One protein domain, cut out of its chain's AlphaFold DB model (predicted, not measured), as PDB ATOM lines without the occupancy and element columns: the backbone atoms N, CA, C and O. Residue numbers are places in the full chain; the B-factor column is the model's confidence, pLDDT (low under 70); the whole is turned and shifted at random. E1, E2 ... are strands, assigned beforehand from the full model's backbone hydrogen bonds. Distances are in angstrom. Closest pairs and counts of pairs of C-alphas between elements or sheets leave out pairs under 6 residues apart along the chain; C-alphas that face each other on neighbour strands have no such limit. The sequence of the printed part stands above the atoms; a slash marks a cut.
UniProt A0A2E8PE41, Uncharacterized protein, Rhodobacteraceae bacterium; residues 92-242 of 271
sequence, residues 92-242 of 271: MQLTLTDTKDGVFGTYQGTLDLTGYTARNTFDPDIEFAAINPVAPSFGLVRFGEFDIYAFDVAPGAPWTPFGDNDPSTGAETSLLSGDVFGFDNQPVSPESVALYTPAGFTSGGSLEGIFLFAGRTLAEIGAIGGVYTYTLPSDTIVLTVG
ATOM      1  N   MET A  92      27.754 -15.350  40.993       96.50
ATOM      2  CA  MET A  92      27.007 -15.620  39.778       96.50
ATOM      3  C   MET A  92      27.929 -15.450  38.578       96.50
ATOM      4  O   MET A  92      28.486 -14.375  38.367       96.50
ATOM      5  N   GLN A  93      28.103 -16.500  37.787       96.19
ATOM      6  CA  GLN A  93      28.911 -16.464  36.573       96.19
ATOM      7  C   GLN A  93      27.993 -16.460  35.365       96.19
ATOM      8  O   GLN A  93      27.212 -17.388  35.188       96.19
ATOM      9  N   LEU A  94      28.112 -15.441  34.520       96.31
ATOM     10  CA  LEU A  94      27.456 -15.341  33.223       96.31
ATOM     11  C   LEU A  94      28.517 -15.408  32.135       96.31
ATOM     12  O   LEU A  94      29.560 -14.767  32.239       96.31
ATOM     13  N   THR A  95      28.247 -16.138  31.063       96.38
ATOM     14  CA  THR A  95      29.112 -16.162  29.881       96.38
ATOM     15  C   THR A  95      28.284 -15.936  28.630       96.38
ATOM     16  O   THR A  95      27.254 -16.580  28.470       96.38
ATOM     17  N   LEU A  96      28.755 -15.061  27.741       95.75
ATOM     18  CA  LEU A  96      28.248 -14.867  26.382       95.75
ATOM     19  C   LEU A  96      29.342 -15.247  25.391       95.75
ATOM     20  O   LEU A  96      30.499 -14.868  25.561       95.75
ATOM     21  N   THR A  97      29.020 -16.006  24.352       96.31
ATOM     22  CA  THR A  97      29.994 -16.416  23.334       96.31
ATOM     23  C   THR A  97      29.332 -16.504  21.967       96.31
ATOM     24  O   THR A  97      28.235 -17.045  21.829       96.31
ATOM     25  N   ASP A  98      30.017 -15.997  20.943       94.88
ATOM     26  CA  ASP A  98      29.608 -16.200  19.556       94.88
ATOM     27  C   ASP A  98      29.735 -17.675  19.165       94.88
ATOM     28  O   ASP A  98      30.776 -18.312  19.342       94.88
ATOM     29  N   THR A  99      28.680 -18.210  18.566       95.31
ATOM     30  CA  THR A  99      28.658 -19.537  17.955       95.31
ATOM     31  C   THR A  99      28.206 -19.428  16.504       95.31
ATOM     32  O   THR A  99      27.736 -18.386  16.054       95.31
ATOM     33  N   LYS A 100      28.309 -20.526  15.748       93.75
ATOM     34  CA  LYS A 100      27.794 -20.576  14.370       93.75
ATOM     35  C   LYS A 100      26.275 -20.340  14.281       93.75
ATOM     36  O   LYS A 100      25.798 -19.942  13.227       93.75
ATOM     37  N   ASP A 101      25.543 -20.631  15.359       95.00
ATOM     38  CA  ASP A 101      24.079 -20.598  15.398       95.00
ATOM     39  C   ASP A 101      23.554 -19.281  16.004       95.00
ATOM     40  O   ASP A 101      22.359 -19.001  15.929       95.00
ATOM     41  N   GLY A 102      24.436 -18.453  16.572       94.56
ATOM     42  CA  GLY A 102      24.098 -17.180  17.204       94.56
ATOM     43  C   GLY A 102      24.943 -16.886  18.446       94.56
ATOM     44  O   GLY A 102      25.943 -17.564  18.700       94.56
ATOM     45  N   VAL A 103      24.513 -15.929  19.271       94.25
ATOM     46  CA  VAL A 103      25.126 -15.682  20.588       94.25
ATOM     47  C   VAL A 103      24.565 -16.682  21.587       94.25
ATOM     48  O   VAL A 103      23.384 -16.624  21.933       94.25
ATOM     49  N   PHE A 104      25.412 -17.590  22.057       95.38
ATOM     50  CA  PHE A 104      25.073 -18.543  23.105       95.38
ATOM     51  C   PHE A 104      25.502 -17.994  24.458       95.38
ATOM     52  O   PHE A 104      26.601 -17.448  24.594       95.38
ATOM     53  N   GLY A 105      24.656 -18.171  25.463       95.25
ATOM     54  CA  GLY A 105      24.991 -17.795  26.817       95.25
ATOM     55  C   GLY A 105      24.619 -18.839  27.849       95.25
ATOM     56  O   GLY A 105      23.726 -19.663  27.656       95.25
ATOM     57  N   THR A 106      25.353 -18.797  28.953       96.25
ATOM     58  CA  THR A 106      25.140 -19.645  30.127       96.25
ATOM     59  C   THR A 106      25.218 -18.790  31.373       96.25
ATOM     60  O   THR A 106      25.936 -17.785  31.390       96.25
ATOM     61  N   TYR A 107      24.501 -19.193  32.410       96.38
ATOM     62  CA  TYR A 107      24.714 -18.670  33.743       96.38
ATOM     63  C   TYR A 107      24.667 -19.790  34.772       96.38
ATOM     64  O   TYR A 107      23.948 -20.773  34.596       96.38
ATOM     65  N   GLN A 108      25.464 -19.649  35.825       96.94
ATOM     66  CA  GLN A 108      25.480 -20.574  36.948       96.94
ATOM     67  C   GLN A 108      25.995 -19.880  38.206       96.94
ATOM     68  O   GLN A 108      26.918 -19.061  38.140       96.94
ATOM     69  N   GLY A 109      25.454 -20.238  39.362       96.00
ATOM     70  CA  GLY A 109      25.953 -19.712  40.621       96.00
ATOM     71  C   GLY A 109      24.988 -19.869  41.775       96.00
ATOM     72  O   GLY A 109      24.081 -20.692  41.755       96.00
ATOM     73  N   THR A 110      25.217 -19.054  42.793       96.25
ATOM     74  CA  THR A 110      24.334 -18.880  43.950       96.25
ATOM     75  C   THR A 110      24.195 -17.382  44.214       96.25
ATOM     76  O   THR A 110      25.023 -16.601  43.739       96.25
ATOM     77  N   LEU A 111      23.156 -16.989  44.946       96.00
ATOM     78  CA  LEU A 111      22.936 -15.609  45.388       96.00
ATOM     79  C   LEU A 111      22.646 -15.586  46.885       96.00
ATOM     80  O   LEU A 111      21.819 -16.368  47.358       96.00
ATOM     81  N   ASP A 112      23.271 -14.674  47.614       95.75
ATOM     82  CA  ASP A 112      22.890 -14.246  48.945       95.75
ATOM     83  C   ASP A 112      22.001 -12.994  48.903       95.75
ATOM     84  O   ASP A 112      22.443 -11.860  48.723       95.75
ATOM     85  N   LEU A 113      20.713 -13.203  49.180       95.19
ATOM     86  CA  LEU A 113      19.714 -12.135  49.253       95.19
ATOM     87  C   LEU A 113      19.849 -11.235  50.502       95.19
ATOM     88  O   LEU A 113      18.994 -10.377  50.748       95.19
ATOM     89  N   THR A 114      20.899 -11.394  51.310       94.81
ATOM     90  CA  THR A 114      21.194 -10.488  52.424       94.81
ATOM     91  C   THR A 114      21.419  -9.064  51.907       94.81
ATOM     92  O   THR A 114      22.257  -8.817  51.042       94.81
ATOM     93  N   GLY A 115      20.664  -8.103  52.448       93.06
ATOM     94  CA  GLY A 115      20.720  -6.694  52.037       93.06
ATOM     95  C   GLY A 115      19.754  -6.313  50.911       93.06
ATOM     96  O   GLY A 115      19.704  -5.146  50.530       93.06
ATOM     97  N   TYR A 116      18.953  -7.258  50.416       94.06
ATOM     98  CA  TYR A 116      17.914  -6.995  49.427       94.06
ATOM     99  C   TYR A 116      16.552  -6.745  50.074       94.06
ATOM    100  O   TYR A 116      16.212  -7.305  51.117       94.06
ATOM    101  N   THR A 117      15.727  -5.943  49.407       94.62
ATOM    102  CA  THR A 117      14.310  -5.762  49.730       94.62
ATOM    103  C   THR A 117      13.463  -6.504  48.704       94.62
ATOM    104  O   THR A 117      13.476  -6.156  47.523       94.62
ATOM    105  N   ALA A 118      12.705  -7.509  49.145       92.88
ATOM    106  CA  ALA A 118      11.702  -8.151  48.298       92.88
ATOM    107  C   ALA A 118      10.638  -7.121  47.888       92.88
ATOM    108  O   ALA A 118      10.116  -6.390  48.735       92.88
ATOM    109  N   ARG A 119      10.340  -7.032  46.591       89.50
ATOM    110  CA  ARG A 119       9.355  -6.085  46.058       89.50
ATOM    111  C   ARG A 119       8.025  -6.768  45.813       89.50
ATOM    112  O   ARG A 119       7.048  -6.382  46.438       89.50
ATOM    113  N   ASN A 120       8.005  -7.744  44.914       85.44
ATOM    114  CA  ASN A 120       6.807  -8.453  44.475       85.44
ATOM    115  C   ASN A 120       7.198  -9.815  43.897       85.44
ATOM    116  O   ASN A 120       8.295  -9.962  43.357       85.44
ATOM    117  N   THR A 121       6.250 -10.743  43.931       84.75
ATOM    118  CA  THR A 121       6.224 -11.909  43.046       84.75
ATOM    119  C   THR A 121       5.390 -11.532  41.828       84.75
ATOM    120  O   THR A 121       4.272 -11.028  41.975       84.75
ATOM    121  N   PHE A 122       5.939 -11.720  40.635       83.12
ATOM    122  CA  PHE A 122       5.206 -11.562  39.387       83.12
ATOM    123  C   PHE A 122       4.845 -12.943  38.850       83.12
ATOM    124  O   PHE A 122       5.692 -13.829  38.817       83.12
ATOM    125  N   ASP A 123       3.601 -13.090  38.399       76.94
ATOM    126  CA  ASP A 123       3.130 -14.211  37.580       76.94
ATOM    127  C   ASP A 123       2.770 -13.653  36.199       76.94
ATOM    128  O   ASP A 123       1.625 -13.250  35.966       76.94
ATOM    129  N   PRO A 124       3.755 -13.439  35.313       65.31
ATOM    130  CA  PRO A 124       3.461 -12.885  34.016       65.31
ATOM    131  C   PRO A 124       3.129 -13.999  33.029       65.31
ATOM    132  O   PRO A 124       3.938 -14.884  32.758       65.31
ATOM    133  N   ASP A 125       2.026 -13.803  32.309       70.12
ATOM    134  CA  ASP A 125       1.802 -14.376  30.974       70.12
ATOM    135  C   ASP A 125       2.793 -13.807  29.917       70.12
ATOM    136  O   ASP A 125       2.552 -13.886  28.712       70.12
ATOM    137  N   ILE A 126       3.889 -13.168  30.346       65.38
ATOM    138  CA  ILE A 126       4.841 -12.432  29.513       65.38
ATOM    139  C   ILE A 126       6.200 -13.124  29.597       65.38
ATOM    140  O   ILE A 126       6.817 -13.197  30.657       65.38
ATOM    141  N   GLU A 127       6.678 -13.588  28.449       67.06
ATOM    142  CA  GLU A 127       8.062 -14.008  28.244       67.06
ATOM    143  C   GLU A 127       8.876 -12.777  27.827       67.06
ATOM    144  O   GLU A 127       8.543 -12.108  26.847       67.06
ATOM    145  N   PHE A 128       9.929 -12.457  28.576       72.12
ATOM    146  CA  PHE A 128      10.885 -11.427  28.190       72.12
ATOM    147  C   PHE A 128      12.295 -11.917  28.469       72.12
ATOM    148  O   PHE A 128      12.732 -12.042  29.612       72.12
ATOM    149  N   ALA A 129      13.024 -12.171  27.395       77.62
ATOM    150  CA  ALA A 129      14.424 -12.519  27.459       77.62
ATOM    151  C   ALA A 129      15.191 -11.558  26.567       77.62
ATOM    152  O   ALA A 129      15.263 -11.758  25.352       77.62
ATOM    153  N   ALA A 130      15.721 -10.504  27.177       83.88
ATOM    154  CA  ALA A 130      16.473  -9.490  26.471       83.88
ATOM    155  C   ALA A 130      17.738  -9.098  27.220       83.88
ATOM    156  O   ALA A 130      17.849  -9.162  28.447       83.88
ATOM    157  N   ILE A 131      18.688  -8.644  26.420       87.75
ATOM    158  CA  ILE A 131      19.945  -8.082  26.873       87.75
ATOM    159  C   ILE A 131      19.998  -6.629  26.426       87.75
ATOM    160  O   ILE A 131      19.716  -6.326  25.265       87.75
ATOM    161  N   ASN A 132      20.394  -5.751  27.342       89.56
ATOM    162  CA  ASN A 132      20.711  -4.366  27.044       89.56
ATOM    163  C   ASN A 132      22.141  -4.077  27.522       89.56
ATOM    164  O   ASN A 132      22.386  -3.909  28.715       89.56
ATOM    165  N   PRO A 133      23.120  -4.041  26.610       88.94
ATOM    166  CA  PRO A 133      24.501  -3.815  27.015       88.94
ATOM    167  C   PRO A 133      24.791  -2.385  27.488       88.94
ATOM    168  O   PRO A 133      25.744  -2.197  28.245       88.94
ATOM    169  N   VAL A 134      23.997  -1.390  27.059       86.94
ATOM    170  CA  VAL A 134      24.211   0.038  27.374       86.94
ATOM    171  C   VAL A 134      23.662   0.422  28.738       86.94
ATOM    172  O   VAL A 134      24.312   1.152  29.485       86.94
ATOM    173  N   ALA A 135      22.475  -0.066  29.076       85.44
ATOM    174  CA  ALA A 135      21.975  -0.021  30.440       85.44
ATOM    175  C   ALA A 135      22.197  -1.423  30.997       85.44
ATOM    176  O   ALA A 135      21.354  -2.243  30.666       85.44
ATOM    177  N   PRO A 136      23.320  -1.716  31.699       80.75
ATOM    178  CA  PRO A 136      23.799  -3.064  32.023       80.75
ATOM    179  C   PRO A 136      22.711  -3.887  32.702       80.75
ATOM    180  O   PRO A 136      22.620  -3.971  33.927       80.75
ATOM    181  N   SER A 137      21.887  -4.480  31.857       82.12
ATOM    182  CA  SER A 137      20.697  -5.198  32.216       82.12
ATOM    183  C   SER A 137      20.630  -6.447  31.378       82.12
ATOM    184  O   SER A 137      21.042  -6.538  30.213       82.12
ATOM    185  N   PHE A 138      20.171  -7.464  32.066       81.56
ATOM    186  CA  PHE A 138      20.170  -8.825  31.632       81.56
ATOM    187  C   PHE A 138      18.905  -9.427  32.216       81.56
ATOM    188  O   PHE A 138      18.873  -9.782  33.386       81.56
ATOM    189  N   GLY A 139      17.836  -9.487  31.435       78.44
ATOM    190  CA  GLY A 139      16.591 -10.109  31.866       78.44
ATOM    191  C   GLY A 139      16.405 -11.407  31.109       78.44
ATOM    192  O   GLY A 139      16.178 -11.354  29.906       78.44
ATOM    193  N   LEU A 140      16.487 -12.557  31.781       75.94
ATOM    194  CA  LEU A 140      16.035 -13.834  31.225       75.94
ATOM    195  C   LEU A 140      14.845 -14.329  32.029       75.94
ATOM    196  O   LEU A 140      14.967 -15.132  32.953       75.94
ATOM    197  N   VAL A 141      13.680 -13.815  31.665       66.81
ATOM    198  CA  VAL A 141      12.412 -14.211  32.250       66.81
ATOM    199  C   VAL A 141      11.678 -15.066  31.233       66.81
ATOM    200  O   VAL A 141      11.209 -14.587  30.198       66.81
ATOM    201  N   ARG A 142      11.583 -16.357  31.538       68.88
ATOM    202  CA  ARG A 142      10.686 -17.270  30.837       68.88
ATOM    203  C   ARG A 142       9.383 -17.393  31.611       68.88
ATOM    204  O   ARG A 142       9.390 -17.194  32.819       68.88
ATOM    205  N   PHE A 143       8.316 -17.772  30.911       63.44
ATOM    206  CA  PHE A 143       7.030 -18.165  31.491       63.44
ATOM    207  C   PHE A 143       7.168 -18.825  32.867       63.44
ATOM    208  O   PHE A 143       7.882 -19.822  33.009       63.44
ATOM    209  N   GLY A 144       6.441 -18.292  33.843       75.38
ATOM    210  CA  GLY A 144       6.441 -18.778  35.215       75.38
ATOM    211  C   GLY A 144       6.567 -17.649  36.228       75.38
ATOM    212  O   GLY A 144       6.941 -16.522  35.902       75.38
ATOM    213  N   GLU A 145       6.248 -17.982  37.472       88.19
ATOM    214  CA  GLU A 145       6.349 -17.049  38.583       88.19
ATOM    215  C   GLU A 145       7.821 -16.758  38.911       88.19
ATOM    216  O   GLU A 145       8.656 -17.669  39.003       88.19
ATOM    217  N   PHE A 146       8.137 -15.487  39.141       92.38
ATOM    218  CA  PHE A 146       9.453 -15.058  39.604       92.38
ATOM    219  C   PHE A 146       9.342 -13.984  40.680       92.38
ATOM    220  O   PHE A 146       8.384 -13.208  40.727       92.38
ATOM    221  N   ASP A 147      10.359 -13.920  41.529       93.69
ATOM    222  CA  ASP A 147      10.477 -12.903  42.564       93.69
ATOM    223  C   ASP A 147      11.383 -11.765  42.098       93.69
ATOM    224  O   ASP A 147      12.397 -11.981  41.427       93.69
ATOM    225  N   ILE A 148      11.008 -10.538  42.467       93.25
ATOM    226  CA  ILE A 148      11.832  -9.346  42.272       93.25
ATOM    227  C   ILE A 148      12.390  -8.891  43.610       93.25
ATOM    228  O   ILE A 148      11.650  -8.519  44.529       93.25
ATOM    229  N   TYR A 149      13.710  -8.805  43.665       94.12
ATOM    230  CA  TYR A 149      14.448  -8.197  44.756       94.12
ATOM    231  C   TYR A 149      15.056  -6.885  44.286       94.12
ATOM    232  O   TYR A 149      15.518  -6.778  43.157       94.12
ATOM    233  N   ALA A 150      15.055  -5.872  45.143       93.62
ATOM    234  CA  ALA A 150      15.677  -4.592  44.846       93.62
ATOM    235  C   ALA A 150      16.690  -4.220  45.923       93.62
ATOM    236  O   ALA A 150      16.512  -4.548  47.097       93.62
ATOM    237  N   PHE A 151      17.717  -3.487  45.526       92.50
ATOM    238  CA  PHE A 151      18.660  -2.860  46.441       92.50
ATOM    239  C   PHE A 151      19.097  -1.511  45.883       92.50
ATOM    240  O   PHE A 151      19.079  -1.291  44.667       92.50
ATOM    241  N   ASP A 152      19.482  -0.622  46.791       90.00
ATOM    242  CA  ASP A 152      19.985   0.693  46.431       90.00
ATOM    243  C   ASP A 152      21.466   0.581  46.076       90.00
ATOM    244  O   ASP A 152      22.269  -0.013  46.804       90.00
ATOM    245  N   VAL A 153      21.833   1.152  44.936       84.50
ATOM    246  CA  VAL A 153      23.227   1.252  44.520       84.50
ATOM    247  C   VAL A 153      23.809   2.507  45.152       84.50
ATOM    248  O   VAL A 153      23.225   3.586  45.066       84.50
ATOM    249  N   ALA A 154      24.977   2.385  45.786       82.75
ATOM    250  CA  ALA A 154      25.660   3.548  46.337       82.75
ATOM    251  C   ALA A 154      25.849   4.614  45.236       82.75
ATOM    252  O   ALA A 154      26.304   4.266  44.138       82.75
ATOM    253  N   PRO A 155      25.542   5.898  45.502       76.94
ATOM    254  CA  PRO A 155      25.706   6.953  44.513       76.94
ATOM    255  C   PRO A 155      27.110   6.933  43.902       76.94
ATOM    256  O   PRO A 155      28.114   7.024  44.608       76.94
ATOM    257  N   GLY A 156      27.176   6.797  42.578       71.12
ATOM    258  CA  GLY A 156      28.435   6.765  41.837       71.12
ATOM    259  C   GLY A 156      29.156   5.414  41.794       71.12
ATOM    260  O   GLY A 156      30.244   5.374  41.226       71.12
ATOM    261  N   ALA A 157      28.593   4.320  42.324       77.75
ATOM    262  CA  ALA A 157      29.109   2.977  42.054       77.75
ATOM    263  C   ALA A 157      28.797   2.603  40.590       77.75
ATOM    264  O   ALA A 157      27.628   2.418  40.238       77.75
ATOM    265  N   PRO A 158      29.807   2.537  39.702       71.69
ATOM    266  CA  PRO A 158      29.555   2.411  38.278       71.69
ATOM    267  C   PRO A 158      29.142   0.976  37.949       71.69
ATOM    268  O   PRO A 158      29.961   0.057  37.956       71.69
ATOM    269  N   TRP A 159      27.877   0.794  37.590       87.06
ATOM    270  CA  TRP A 159      27.459  -0.366  36.814       87.06
ATOM    271  C   TRP A 159      27.957  -0.144  35.395       87.06
ATOM    272  O   TRP A 159      27.387   0.637  34.637       87.06
ATOM    273  N   THR A 160      29.110  -0.737  35.093       90.62
ATOM    274  CA  THR A 160      29.796  -0.504  33.822       90.62
ATOM    275  C   THR A 160      29.003  -1.186  32.707       90.62
ATOM    276  O   THR A 160      28.814  -2.400  32.785       90.62
ATOM    277  N   PRO A 161      28.544  -0.447  31.682       91.69
ATOM    278  CA  PRO A 161      27.934  -1.042  30.501       91.69
ATOM    279  C   PRO A 161      28.867  -2.073  29.865       91.69
ATOM    280  O   PRO A 161      30.084  -1.878  29.825       91.69
ATOM    281  N   PHE A 162      28.297  -3.147  29.329       92.69
ATOM    282  CA  PHE A 162      29.043  -4.161  28.581       92.69
ATOM    283  C   PHE A 162      28.869  -4.026  27.071       92.69
ATOM    284  O   PHE A 162      29.085  -4.976  26.320       92.69
ATOM    285  N   GLY A 163      28.487  -2.832  26.625       90.94
ATOM    286  CA  GLY A 163      28.288  -2.529  25.225       90.94
ATOM    287  C   GLY A 163      27.867  -1.096  24.944       90.94
ATOM    288  O   GLY A 163      27.773  -0.274  25.855       90.94
ATOM    289  N   ASP A 164      27.647  -0.808  23.664       84.12
ATOM    290  CA  ASP A 164      27.477   0.539  23.107       84.12
ATOM    291  C   ASP A 164      26.214   0.723  22.239       84.12
ATOM    292  O   ASP A 164      25.944   1.837  21.784       84.12
ATOM    293  N   ASN A 165      25.401  -0.325  22.048       68.44
ATOM    294  CA  ASN A 165      24.196  -0.255  21.214       68.44
ATOM    295  C   ASN A 165      22.990   0.441  21.862       68.44
ATOM    296  O   ASN A 165      22.684   0.271  23.038       68.44
ATOM    297  N   ASP A 166      22.235   1.156  21.027       66.81
ATOM    298  CA  ASP A 166      20.960   1.778  21.380       66.81
ATOM    299  C   ASP A 166      20.005   0.755  22.047       66.81
ATOM    300  O   ASP A 166      19.788  -0.328  21.484       66.81
ATOM    301  N   PRO A 167      19.405   1.079  23.212       57.66
ATOM    302  CA  PRO A 167      18.482   0.204  23.946       57.66
ATOM    303  C   PRO A 167      17.279  -0.288  23.118       57.66
ATOM    304  O   PRO A 167      16.640  -1.268  23.490       57.66
ATOM    305  N   SER A 168      16.975   0.348  21.983       55.25
ATOM    306  CA  SER A 168      15.946  -0.101  21.033       55.25
ATOM    307  C   SER A 168      16.304  -1.368  20.242       55.25
ATOM    308  O   SER A 168      15.439  -1.923  19.566       55.25
ATOM    309  N   THR A 169      17.547  -1.853  20.331       60.03
ATOM    310  CA  THR A 169      18.023  -3.063  19.633       60.03
ATOM    311  C   THR A 169      18.041  -4.318  20.504       60.03
ATOM    312  O   THR A 169      18.726  -5.282  20.161       60.03
ATOM    313  N   GLY A 170      17.277  -4.326  21.605       64.88
ATOM    314  CA  GLY A 170      17.118  -5.498  22.466       64.88
ATOM    315  C   GLY A 170      16.911  -6.765  21.635       64.88
ATOM    316  O   GLY A 170      15.964  -6.871  20.854       64.88
ATOM    317  N   ALA A 171      17.850  -7.700  21.746       73.06
ATOM    318  CA  ALA A 171      17.732  -8.983  21.081       73.06
ATOM    319  C   ALA A 171      16.823  -9.869  21.929       73.06
ATOM    320  O   ALA A 171      17.102 -10.075  23.106       73.06
ATOM    321  N   GLU A 172      15.750 -10.382  21.336       81.31
ATOM    322  CA  GLU A 172      14.924 -11.411  21.961       81.31
ATOM    323  C   GLU A 172      15.625 -12.767  21.851       81.31
ATOM    324  O   GLU A 172      16.190 -13.111  20.803       81.31
ATOM    325  N   THR A 173      15.608 -13.547  22.932       86.25
ATOM    326  CA  THR A 173      16.153 -14.906  22.889       86.25
ATOM    327  C   THR A 173      15.296 -15.812  22.005       86.25
ATOM    328  O   THR A 173      14.070 -15.759  22.007       86.25
ATOM    329  N   SER A 174      15.948 -16.708  21.278       90.62
ATOM    330  CA  SER A 174      15.296 -17.777  20.510       90.62
ATOM    331  C   SER A 174      15.136 -19.074  21.305       90.62
ATOM    332  O   SER A 174      14.323 -19.928  20.956       90.62
ATOM    333  N   LEU A 175      15.933 -19.241  22.363       91.94
ATOM    334  CA  LEU A 175      15.897 -20.392  23.256       91.94
ATOM    335  C   LEU A 175      16.306 -19.948  24.656       91.94
ATOM    336  O   LEU A 175      17.259 -19.191  24.821       91.94
ATOM    337  N   LEU A 176      15.596 -20.451  25.659       91.62
ATOM    338  CA  LEU A 176      15.889 -20.248  27.073       91.62
ATOM    339  C   LEU A 176      15.527 -21.525  27.834       91.62
ATOM    340  O   LEU A 176      14.455 -22.095  27.627       91.62
ATOM    341  N   SER A 177      16.431 -21.997  28.685       93.38
ATOM    342  CA  SER A 177      16.250 -23.196  29.506       93.38
ATOM    343  C   SER A 177      16.995 -23.040  30.825       93.38
ATOM    344  O   SER A 177      18.089 -22.487  30.832       93.38
ATOM    345  N   GLY A 178      16.442 -23.591  31.903       93.81
ATOM    346  CA  GLY A 178      16.969 -23.436  33.260       93.81
ATOM    347  C   GLY A 178      16.068 -22.563  34.126       93.81
ATOM    348  O   GLY A 178      14.868 -22.461  33.859       93.81
ATOM    349  N   ASP A 179      16.663 -21.967  35.149       94.81
ATOM    350  CA  ASP A 179      15.989 -21.103  36.110       94.81
ATOM    351  C   ASP A 179      15.568 -19.749  35.498       94.81
ATOM    352  O   ASP A 179      15.878 -19.402  34.353       94.81
ATOM    353  N   VAL A 180      14.816 -18.954  36.256       93.56
ATOM    354  CA  VAL A 180      14.643 -17.528  35.952       93.56
ATOM    355  C   VAL A 180      15.788 -16.783  36.615       93.56
ATOM    356  O   VAL A 180      15.964 -16.873  37.826       93.56
ATOM    357  N   PHE A 181      16.564 -16.035  35.839       94.50
ATOM    358  CA  PHE A 181      17.617 -15.193  36.389       94.50
ATOM    359  C   PHE A 181      17.780 -13.926  35.564       94.50
ATOM    360  O   PHE A 181      17.860 -13.953  34.335       94.50
ATOM    361  N   GLY A 182      17.900 -12.799  36.251       93.50
ATOM    362  CA  GLY A 182      18.274 -11.561  35.606       93.50
ATOM    363  C   GLY A 182      18.553 -10.443  36.586       93.50
ATOM    364  O   GLY A 182      18.244 -10.548  37.768       93.50
ATOM    365  N   PHE A 183      19.087  -9.348  36.080       92.75
ATOM    366  CA  PHE A 183      19.208  -8.089  36.789       92.75
ATOM    367  C   PHE A 183      18.923  -6.933  35.840       92.75
ATOM    368  O   PHE A 183      19.220  -7.004  34.648       92.75
ATOM    369  N   ASP A 184      18.375  -5.852  36.369       88.69
ATOM    370  CA  ASP A 184      18.118  -4.646  35.601       88.69
ATOM    371  C   ASP A 184      18.492  -3.412  36.411       88.69
ATOM    372  O   ASP A 184      18.106  -3.265  37.572       88.69
ATOM    373  N   ASN A 185      19.276  -2.533  35.793       82.88
ATOM    374  CA  ASN A 185      19.593  -1.226  36.350       82.88
ATOM    375  C   ASN A 185      18.620  -0.140  35.862       82.88
ATOM    376  O   ASN A 185      18.764   1.020  36.252       82.88
ATOM    377  N   GLN A 186      17.649  -0.497  35.012       68.81
ATOM    378  CA  GLN A 186      16.538   0.368  34.664       68.81
ATOM    379  C   GLN A 186      15.601   0.467  35.871       68.81
ATOM    380  O   GLN A 186      15.074  -0.528  36.377       68.81
ATOM    381  N   PRO A 187      15.415   1.683  36.382       55.81
ATOM    382  CA  PRO A 187      14.867   1.881  37.701       55.81
ATOM    383  C   PRO A 187      13.366   1.586  37.793       55.81
ATOM    384  O   PRO A 187      12.561   2.193  37.091       55.81
ATOM    385  N   VAL A 188      12.971   0.812  38.813       60.09
ATOM    386  CA  VAL A 188      11.692   1.069  39.510       60.09
ATOM    387  C   VAL A 188      11.784   2.413  40.263       60.09
ATOM    388  O   VAL A 188      10.792   3.126  40.408       60.09
ATOM    389  N   SER A 189      12.997   2.788  40.701       71.69
ATOM    390  CA  SER A 189      13.394   4.109  41.219       71.69
ATOM    391  C   SER A 189      14.848   4.431  40.840       71.69
ATOM    392  O   SER A 189      15.635   3.491  40.782       71.69
ATOM    393  N   PRO A 190      15.225   5.698  40.564       68.50
ATOM    394  CA  PRO A 190      16.455   6.096  39.847       68.50
ATOM    395  C   PRO A 190      17.799   5.614  40.424       68.50
ATOM    396  O   PRO A 190      18.830   5.813  39.789       68.50
ATOM    397  N   GLU A 191      17.800   4.986  41.597       76.69
ATOM    398  CA  GLU A 191      18.993   4.539  42.324       76.69
ATOM    399  C   GLU A 191      18.937   3.048  42.702       76.69
ATOM    400  O   GLU A 191      19.779   2.565  43.454       76.69
ATOM    401  N   SER A 192      17.957   2.301  42.184       86.69
ATOM    402  CA  SER A 192      17.748   0.892  42.533       86.69
ATOM    403  C   SER A 192      18.037  -0.043  41.369       86.69
ATOM    404  O   SER A 192      17.597   0.223  40.250       86.69
ATOM    405  N   VAL A 193      18.672  -1.174  41.665       90.44
ATOM    406  CA  VAL A 193      18.793  -2.320  40.754       90.44
ATOM    407  C   VAL A 193      17.757  -3.364  41.143       90.44
ATOM    408  O   VAL A 193      17.563  -3.637  42.330       90.44
ATOM    409  N   ALA A 194      17.094  -3.939  40.145       92.06
ATOM    410  CA  ALA A 194      16.220  -5.090  40.298       92.06
ATOM    411  C   ALA A 194      16.992  -6.384  40.003       92.06
ATOM    412  O   ALA A 194      17.819  -6.430  39.098       92.06
ATOM    413  N   LEU A 195      16.703  -7.435  40.760       94.00
ATOM    414  CA  LEU A 195      17.190  -8.794  40.571       94.00
ATOM    415  C   LEU A 195      15.976  -9.714  40.440       94.00
ATOM    416  O   LEU A 195      15.063  -9.646  41.262       94.00
ATOM    417  N   TYR A 196      15.981 -10.557  39.416       94.06
ATOM    418  CA  TYR A 196      14.935 -11.528  39.116       94.06
ATOM    419  C   TYR A 196      15.445 -12.928  39.450       94.06
ATOM    420  O   TYR A 196      16.530 -13.309  39.005       94.06
ATOM    421  N   THR A 197      14.669 -13.694  40.211       95.25
ATOM    422  CA  THR A 197      14.979 -15.088  40.582       95.25
ATOM    423  C   THR A 197      13.719 -15.951  40.494       95.25
ATOM    424  O   THR A 197      12.622 -15.392  40.483       95.25
ATOM    425  N   PRO A 198      13.805 -17.294  40.502       95.38
ATOM    426  CA  PRO A 198      12.615 -18.142  40.536       95.38
ATOM    427  C   PRO A 198      11.729 -17.812  41.743       95.38
ATOM    428  O   PRO A 198      12.245 -17.420  42.794       95.38
ATOM    429  N   ALA A 199      10.412 -17.975  41.612       94.38
ATOM    430  CA  ALA A 199       9.509 -17.770  42.740       94.38
ATOM    431  C   ALA A 199       9.850 -18.708  43.908       94.38
ATOM    432  O   ALA A 199      10.057 -19.912  43.735       94.38
ATOM    433  N   GLY A 200       9.909 -18.147  45.115       95.25
ATOM    434  CA  GLY A 200      10.287 -18.863  46.328       95.25
ATOM    435  C   GLY A 200      11.784 -19.159  46.442       95.25
ATOM    436  O   GLY A 200      12.166 -19.992  47.268       95.25
ATOM    437  N   PHE A 201      12.632 -18.508  45.639       95.94
ATOM    438  CA  PHE A 201      14.080 -18.659  45.745       95.94
ATOM    439  C   PHE A 201      14.580 -18.274  47.146       95.94
ATOM    440  O   PHE A 201      14.162 -17.287  47.751       95.94
ATOM    441  N   THR A 202      15.512 -19.067  47.669       95.50
ATOM    442  CA  THR A 202      16.114 -18.863  48.991       95.50
ATOM    443  C   THR A 202      17.599 -18.563  48.856       95.50
ATOM    444  O   THR A 202      18.279 -19.222  48.071       95.50
ATOM    445  N   SER A 203      18.113 -17.631  49.668       95.88
ATOM    446  CA  SER A 203      19.545 -17.296  49.733       95.88
ATOM    447  C   SER A 203      20.426 -18.558  49.825       95.88
ATOM    448  O   SER A 203      20.133 -19.480  50.591       95.88
ATOM    449  N   GLY A 204      21.473 -18.613  49.000       94.06
ATOM    450  CA  GLY A 204      22.379 -19.753  48.841       94.06
ATOM    451  C   GLY A 204      21.882 -20.861  47.902       94.06
ATOM    452  O   GLY A 204      22.625 -21.809  47.648       94.06
ATOM    453  N   GLY A 205      20.659 -20.761  47.373       95.81
ATOM    454  CA  GLY A 205      20.149 -21.671  46.345       95.81
ATOM    455  C   GLY A 205      20.960 -21.580  45.050       95.81
ATOM    456  O   GLY A 205      21.444 -20.506  44.687       95.81
ATOM    457  N   SER A 206      21.125 -22.707  44.355       96.06
ATOM    458  CA  SER A 206      21.765 -22.727  43.038       96.06
ATOM    459  C   SER A 206      20.836 -22.151  41.979       96.06
ATOM    460  O   SER A 206      19.640 -22.436  42.002       96.06
ATOM    461  N   LEU A 207      21.404 -21.403  41.041       96.44
ATOM    462  CA  LEU A 207      20.749 -20.992  39.808       96.44
ATOM    463  C   LEU A 207      21.592 -21.450  38.632       96.44
ATOM    464  O   LEU A 207      22.812 -21.268  38.650       96.44
ATOM    465  N   GLU A 208      20.953 -22.004  37.613       96.81
ATOM    466  CA  GLU A 208      21.611 -22.407  36.378       96.81
ATOM    467  C   GLU A 208      20.701 -22.263  35.160       96.81
ATOM    468  O   GLU A 208      19.491 -22.480  35.215       96.81
ATOM    469  N   GLY A 209      21.295 -21.932  34.018       94.81
ATOM    470  CA  GLY A 209      20.556 -21.901  32.768       94.81
ATOM    471  C   GLY A 209      21.388 -21.551  31.550       94.81
ATOM    472  O   GLY A 209      22.576 -21.228  31.616       94.81
ATOM    473  N   ILE A 210      20.729 -21.653  30.402       95.56
ATOM    474  CA  ILE A 210      21.284 -21.422  29.075       95.56
ATOM    475  C   ILE A 210      20.304 -20.625  28.220       95.56
ATOM    476  O   ILE A 210      19.085 -20.731  28.374       95.56
ATOM    477  N   PHE A 211      20.838 -19.868  27.270       94.75
ATOM    478  CA  PHE A 211      20.049 -19.070  26.340       94.75
ATOM    479  C   PHE A 211      20.773 -18.878  25.006       94.75
ATOM    480  O   PHE A 211      21.992 -19.033  24.915       94.75
ATOM    481  N   LEU A 212      20.017 -18.570  23.952       94.50
ATOM    482  CA  LEU A 212      20.542 -18.398  22.597       94.50
ATOM    483  C   LEU A 212      19.822 -17.267  21.866       94.50
ATOM    484  O   LEU A 212      18.617 -17.350  21.629       94.50
ATOM    485  N   PHE A 213      20.577 -16.296  21.362       93.06
ATOM    486  CA  PHE A 213      20.103 -15.326  20.372       93.06
ATOM    487  C   PHE A 213      20.421 -15.845  18.968       93.06
ATOM    488  O   PHE A 213      21.502 -15.585  18.432       93.06
ATOM    489  N   ALA A 214      19.507 -16.630  18.387       94.81
ATOM    490  CA  ALA A 214      19.746 -17.283  17.103       94.81
ATOM    491  C   ALA A 214      19.984 -16.269  15.980       94.81
ATOM    492  O   ALA A 214      19.270 -15.274  15.849       94.81
ATOM    493  N   GLY A 215      20.991 -16.549  15.152       93.31
ATOM    494  CA  GLY A 215      21.346 -15.719  14.003       93.31
ATOM    495  C   GLY A 215      21.855 -14.321  14.359       93.31
ATOM    496  O   GLY A 215      21.896 -13.469  13.477       93.31
ATOM    497  N   ARG A 216      22.215 -14.076  15.626       92.69
ATOM    498  CA  ARG A 216      22.849 -12.836  16.082       92.69
ATOM    499  C   ARG A 216      24.321 -13.057  16.398       92.69
ATOM    500  O   ARG A 216      24.708 -14.138  16.824       92.69
ATOM    501  N   THR A 217      25.117 -12.012  16.258       92.94
ATOM    502  CA  THR A 217      26.501 -11.944  16.746       92.94
ATOM    503  C   THR A 217      26.607 -11.026  17.962       92.94
ATOM    504  O   THR A 217      25.747 -10.168  18.172       92.94
ATOM    505  N   LEU A 218      27.682 -11.159  18.746       92.25
ATOM    506  CA  LEU A 218      27.977 -10.278  19.880       92.25
ATOM    507  C   LEU A 218      27.986  -8.803  19.452       92.25
ATOM    508  O   LEU A 218      27.410  -7.965  20.137       92.25
ATOM    509  N   ALA A 219      28.546  -8.504  18.277       90.31
ATOM    510  CA  ALA A 219      28.562  -7.155  17.717       90.31
ATOM    511  C   ALA A 219      27.158  -6.634  17.358       90.31
ATOM    512  O   ALA A 219      26.853  -5.470  17.596       90.31
ATOM    513  N   GLU A 220      26.279  -7.480  16.813       89.69
ATOM    514  CA  GLU A 220      24.906  -7.080  16.471       89.69
ATOM    515  C   GLU A 220      24.043  -6.827  17.704       89.69
ATOM    516  O   GLU A 220      23.212  -5.922  17.678       89.69
ATOM    517  N   ILE A 221      24.248  -7.590  18.785       89.88
ATOM    518  CA  ILE A 221      23.596  -7.305  20.071       89.88
ATOM    519  C   ILE A 221      24.303  -6.183  20.842       89.88
ATOM    520  O   ILE A 221      23.818  -5.778  21.889       89.88
ATOM    521  N   GLY A 222      25.432  -5.679  20.332       90.38
ATOM    522  CA  GLY A 222      26.196  -4.572  20.909       90.38
ATOM    523  C   GLY A 222      27.039  -4.946  22.107       90.38
ATOM    524  O   GLY A 222      27.487  -4.062  22.820       90.38
ATOM    525  N   ALA A 223      27.231  -6.236  22.366       91.62
ATOM    526  CA  ALA A 223      28.069  -6.704  23.451       91.62
ATOM    527  C   ALA A 223      29.548  -6.560  23.062       91.62
ATOM    528  O   ALA A 223      30.004  -7.076  22.038       91.62
ATOM    529  N   ILE A 224      30.310  -5.881  23.913       93.62
ATOM    530  CA  ILE A 224      31.752  -5.713  23.765       93.62
ATOM    531  C   ILE A 224      32.447  -6.829  24.550       93.62
ATOM    532  O   ILE A 224      32.097  -7.122  25.690       93.62
ATOM    533  N   GLY A 225      33.437  -7.476  23.931       94.69
ATOM    534  CA  GLY A 225      34.208  -8.540  24.578       94.69
ATOM    535  C   GLY A 225      34.969  -8.028  25.805       94.69
ATOM    536  O   GLY A 225      35.651  -7.005  25.734       94.69
ATOM    537  N   GLY A 226      34.891  -8.754  26.921       95.06
ATOM    538  CA  GLY A 226      35.475  -8.333  28.192       95.06
ATOM    539  C   GLY A 226      34.998  -9.153  29.390       95.06
ATOM    540  O   GLY A 226      34.207 -10.085  29.258       95.06
ATOM    541  N   VAL A 227      35.495  -8.796  30.574       95.06
ATOM    542  CA  VAL A 227      35.011  -9.325  31.855       95.06
ATOM    543  C   VAL A 227      34.433  -8.164  32.648       95.06
ATOM    544  O   VAL A 227      35.136  -7.202  32.953       95.06
ATOM    545  N   TYR A 228      33.154  -8.271  32.981       94.31
ATOM    546  CA  TYR A 228      32.373  -7.263  33.680       94.31
ATOM    547  C   TYR A 228      32.000  -7.808  35.048       94.31
ATOM    548  O   TYR A 228      31.508  -8.927  35.166       94.31
ATOM    549  N   THR A 229      32.284  -7.038  36.090       93.69
ATOM    550  CA  THR A 229      32.032  -7.440  37.476       93.69
ATOM    551  C   THR A 229      31.054  -6.457  38.097       93.69
ATOM    552  O   THR A 229      31.342  -5.262  38.152       93.69
ATOM    553  N   TYR A 230      29.915  -6.962  38.560       93.12
ATOM    554  CA  TYR A 230      28.888  -6.185  39.243       93.12
ATOM    555  C   TYR A 230      28.856  -6.589  40.709       93.12
ATOM    556  O   TYR A 230      28.637  -7.755  41.041       93.12
ATOM    557  N   THR A 231      29.102  -5.621  41.586       91.75
ATOM    558  CA  THR A 231      29.056  -5.833  43.031       91.75
ATOM    559  C   THR A 231      27.634  -5.625  43.525       91.75
ATOM    560  O   THR A 231      27.012  -4.592  43.273       91.75
ATOM    561  N   LEU A 232      27.137  -6.629  44.230       92.44
ATOM    562  CA  LEU A 232      25.843  -6.657  44.890       92.44
ATOM    563  C   LEU A 232      26.042  -6.425  46.402       92.44
ATOM    564  O   LEU A 232      27.187  -6.436  46.858       92.44
ATOM    565  N   PRO A 233      24.979  -6.237  47.209       92.81
ATOM    566  CA  PRO A 233      25.126  -6.029  48.651       92.81
ATOM    567  C   PRO A 233      25.937  -7.122  49.365       92.81
ATOM    568  O   PRO A 233      26.754  -6.796  50.226       92.81
ATOM    569  N   SER A 234      25.746  -8.387  48.977       93.06
ATOM    570  CA  SER A 234      26.425  -9.546  49.585       93.06
ATOM    571  C   SER A 234      27.137 -10.457  48.573       93.06
ATOM    572  O   SER A 234      27.824 -11.394  48.973       93.06
ATOM    573  N   ASP A 235      27.044 -10.142  47.276       93.56
ATOM    574  CA  ASP A 235      27.451 -11.030  46.181       93.56
ATOM    575  C   ASP A 235      28.240 -10.319  45.083       93.56
ATOM    576  O   ASP A 235      28.462  -9.104  45.082       93.56
ATOM    577  N   THR A 236      28.654 -11.098  44.087       93.75
ATOM    578  CA  THR A 236      29.213 -10.576  42.846       93.75
ATOM    579  C   THR A 236      28.658 -11.328  41.640       93.75
ATOM    580  O   THR A 236      28.614 -12.558  41.625       93.75
ATOM    581  N   ILE A 237      28.281 -10.583  40.600       95.00
ATOM    582  CA  ILE A 237      27.986 -11.128  39.272       95.00
ATOM    583  C   ILE A 237      29.201 -10.884  38.381       95.00
ATOM    584  O   ILE A 237      29.649  -9.748  38.235       95.00
ATOM    585  N   VAL A 238      29.718 -11.937  37.757       95.00
ATOM    586  CA  VAL A 238      30.797 -11.862  36.771       95.00
ATOM    587  C   VAL A 238      30.244 -12.256  35.412       95.00
ATOM    588  O   VAL A 238      29.963 -13.424  35.165       95.00
ATOM    589  N   LEU A 239      30.113 -11.277  34.524       95.62
ATOM    590  CA  LEU A 239      29.744 -11.469  33.129       95.62
ATOM    591  C   LEU A 239      31.009 -11.519  32.269       95.62
ATOM    592  O   LEU A 239      31.739 -10.539  32.149       95.62
ATOM    593  N   THR A 240      31.243 -12.656  31.630       96.12
ATOM    594  CA  THR A 240      32.304 -12.844  30.643       96.12
ATOM    595  C   THR A 240      31.705 -12.769  29.250       96.12
ATOM    596  O   THR A 240      30.945 -13.645  28.843       96.12
ATOM    597  N   VAL A 241      32.061 -11.740  28.495       96.06
ATOM    598  CA  VAL A 241      31.710 -11.624  27.082       96.06
ATOM    599  C   VAL A 241      32.907 -12.093  26.272       96.06
ATOM    600  O   VAL A 241      33.988 -11.503  26.335       96.06
ATOM    601  N   GLY A 242      32.726 -13.183  25.530       93.81
ATOM    602  CA  GLY A 242      33.735 -13.708  24.623       93.81
ATOM    603  C   GLY A 242      34.190 -12.649  23.620       93.81
ATOM    604  O   GLY A 242      33.497 -11.667  23.352       93.81
TER     605      GLY A 242
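What this domain is: This is residues 92 to 242 of the 271 residues of an uncharacterized protein of Rhodobacteraceae bacterium (UniProt A0A2E8PE41). Two six-stranded sheets lie face to face as a sandwich, the long strands of E7 E10 E2 E1 E12 E11 crossing those of E3 E6 E9 E8 E5 E4 at 84 degrees; they come closest on the side of E7 and E10. A long stretch without a named element, residues 153 to 174, runs along the outside from E6 to E7. The printed part has 151 residues, no named helix and twelve named strands, E1 to E12 in order, and its class is all strand. The first sheet, in the order just given, is mixed; the second is antiparallel throughout. The whole is compact, with a radius of gyration of the C-alphas of 14.4 A and spans of 40 by 34 by 25 A.

How they stand to each other: The first sheet runs, strand beside strand, E7, residues 175 to 178; E10, 206 to 214; E2, 102 to 110; E1, 92 to 99; E12, 236 to 241; and E11, 226 to 231. It is strongly twisted. E1 and E12 are parallel at 8 degrees, with N 94 and O 238 2.8 A apart, within hydrogen-bond range. E2 and E10 are antiparallel at 172 degrees, with N 105 and O 211 at 2.9 A. The second sheet, also strongly twisted, runs E3, residues 117 to 122; E6, 146 to 152; E9, 192 to 198; E8, 181 to 184; E5, 137 to 141; and E4, 128 to 132. E8 and E5 are antiparallel at 142 degrees, with N 183 and O 138 at 2.7 A. E3 and E6 are antiparallel at 152 degrees, with N 117 and O 150 at 2.8 A. The hairpins are E1 and E2, E4 and E5, E8 and E9, and E11 and E12. Between the sheets, the closest C-alphas of E8 and E10 are those of Phe 181 and Leu 207, 7.4 A apart, and E4 and E10 are near each other, with 5 pairs of C-alphas within 10 A. E11 is apart from E8.

Where its parts are: E1 begins at C-alpha 92, (27.007, -15.620, 39.778), and is 22.2 A long. E2 measures 26.8 A and E10 26.6 A; E6 measures 20.1 A and E9 19.8 A. E12 ends at C-alpha 241, (31.710, -11.624, 27.082).

The domain as a whole: The C-alphas farthest apart are those of Lys 100 and Pro 155, 40.9 A. The printed part has no cut. The links E6 to E7 and E10 to E11 are long; within the first, residues 171 to 172 pair antiparallel with residues 130 to 131 of E4. The mean pLDDT of the printed part is 87.7, with 16 residues under 70, among them 165 to 170.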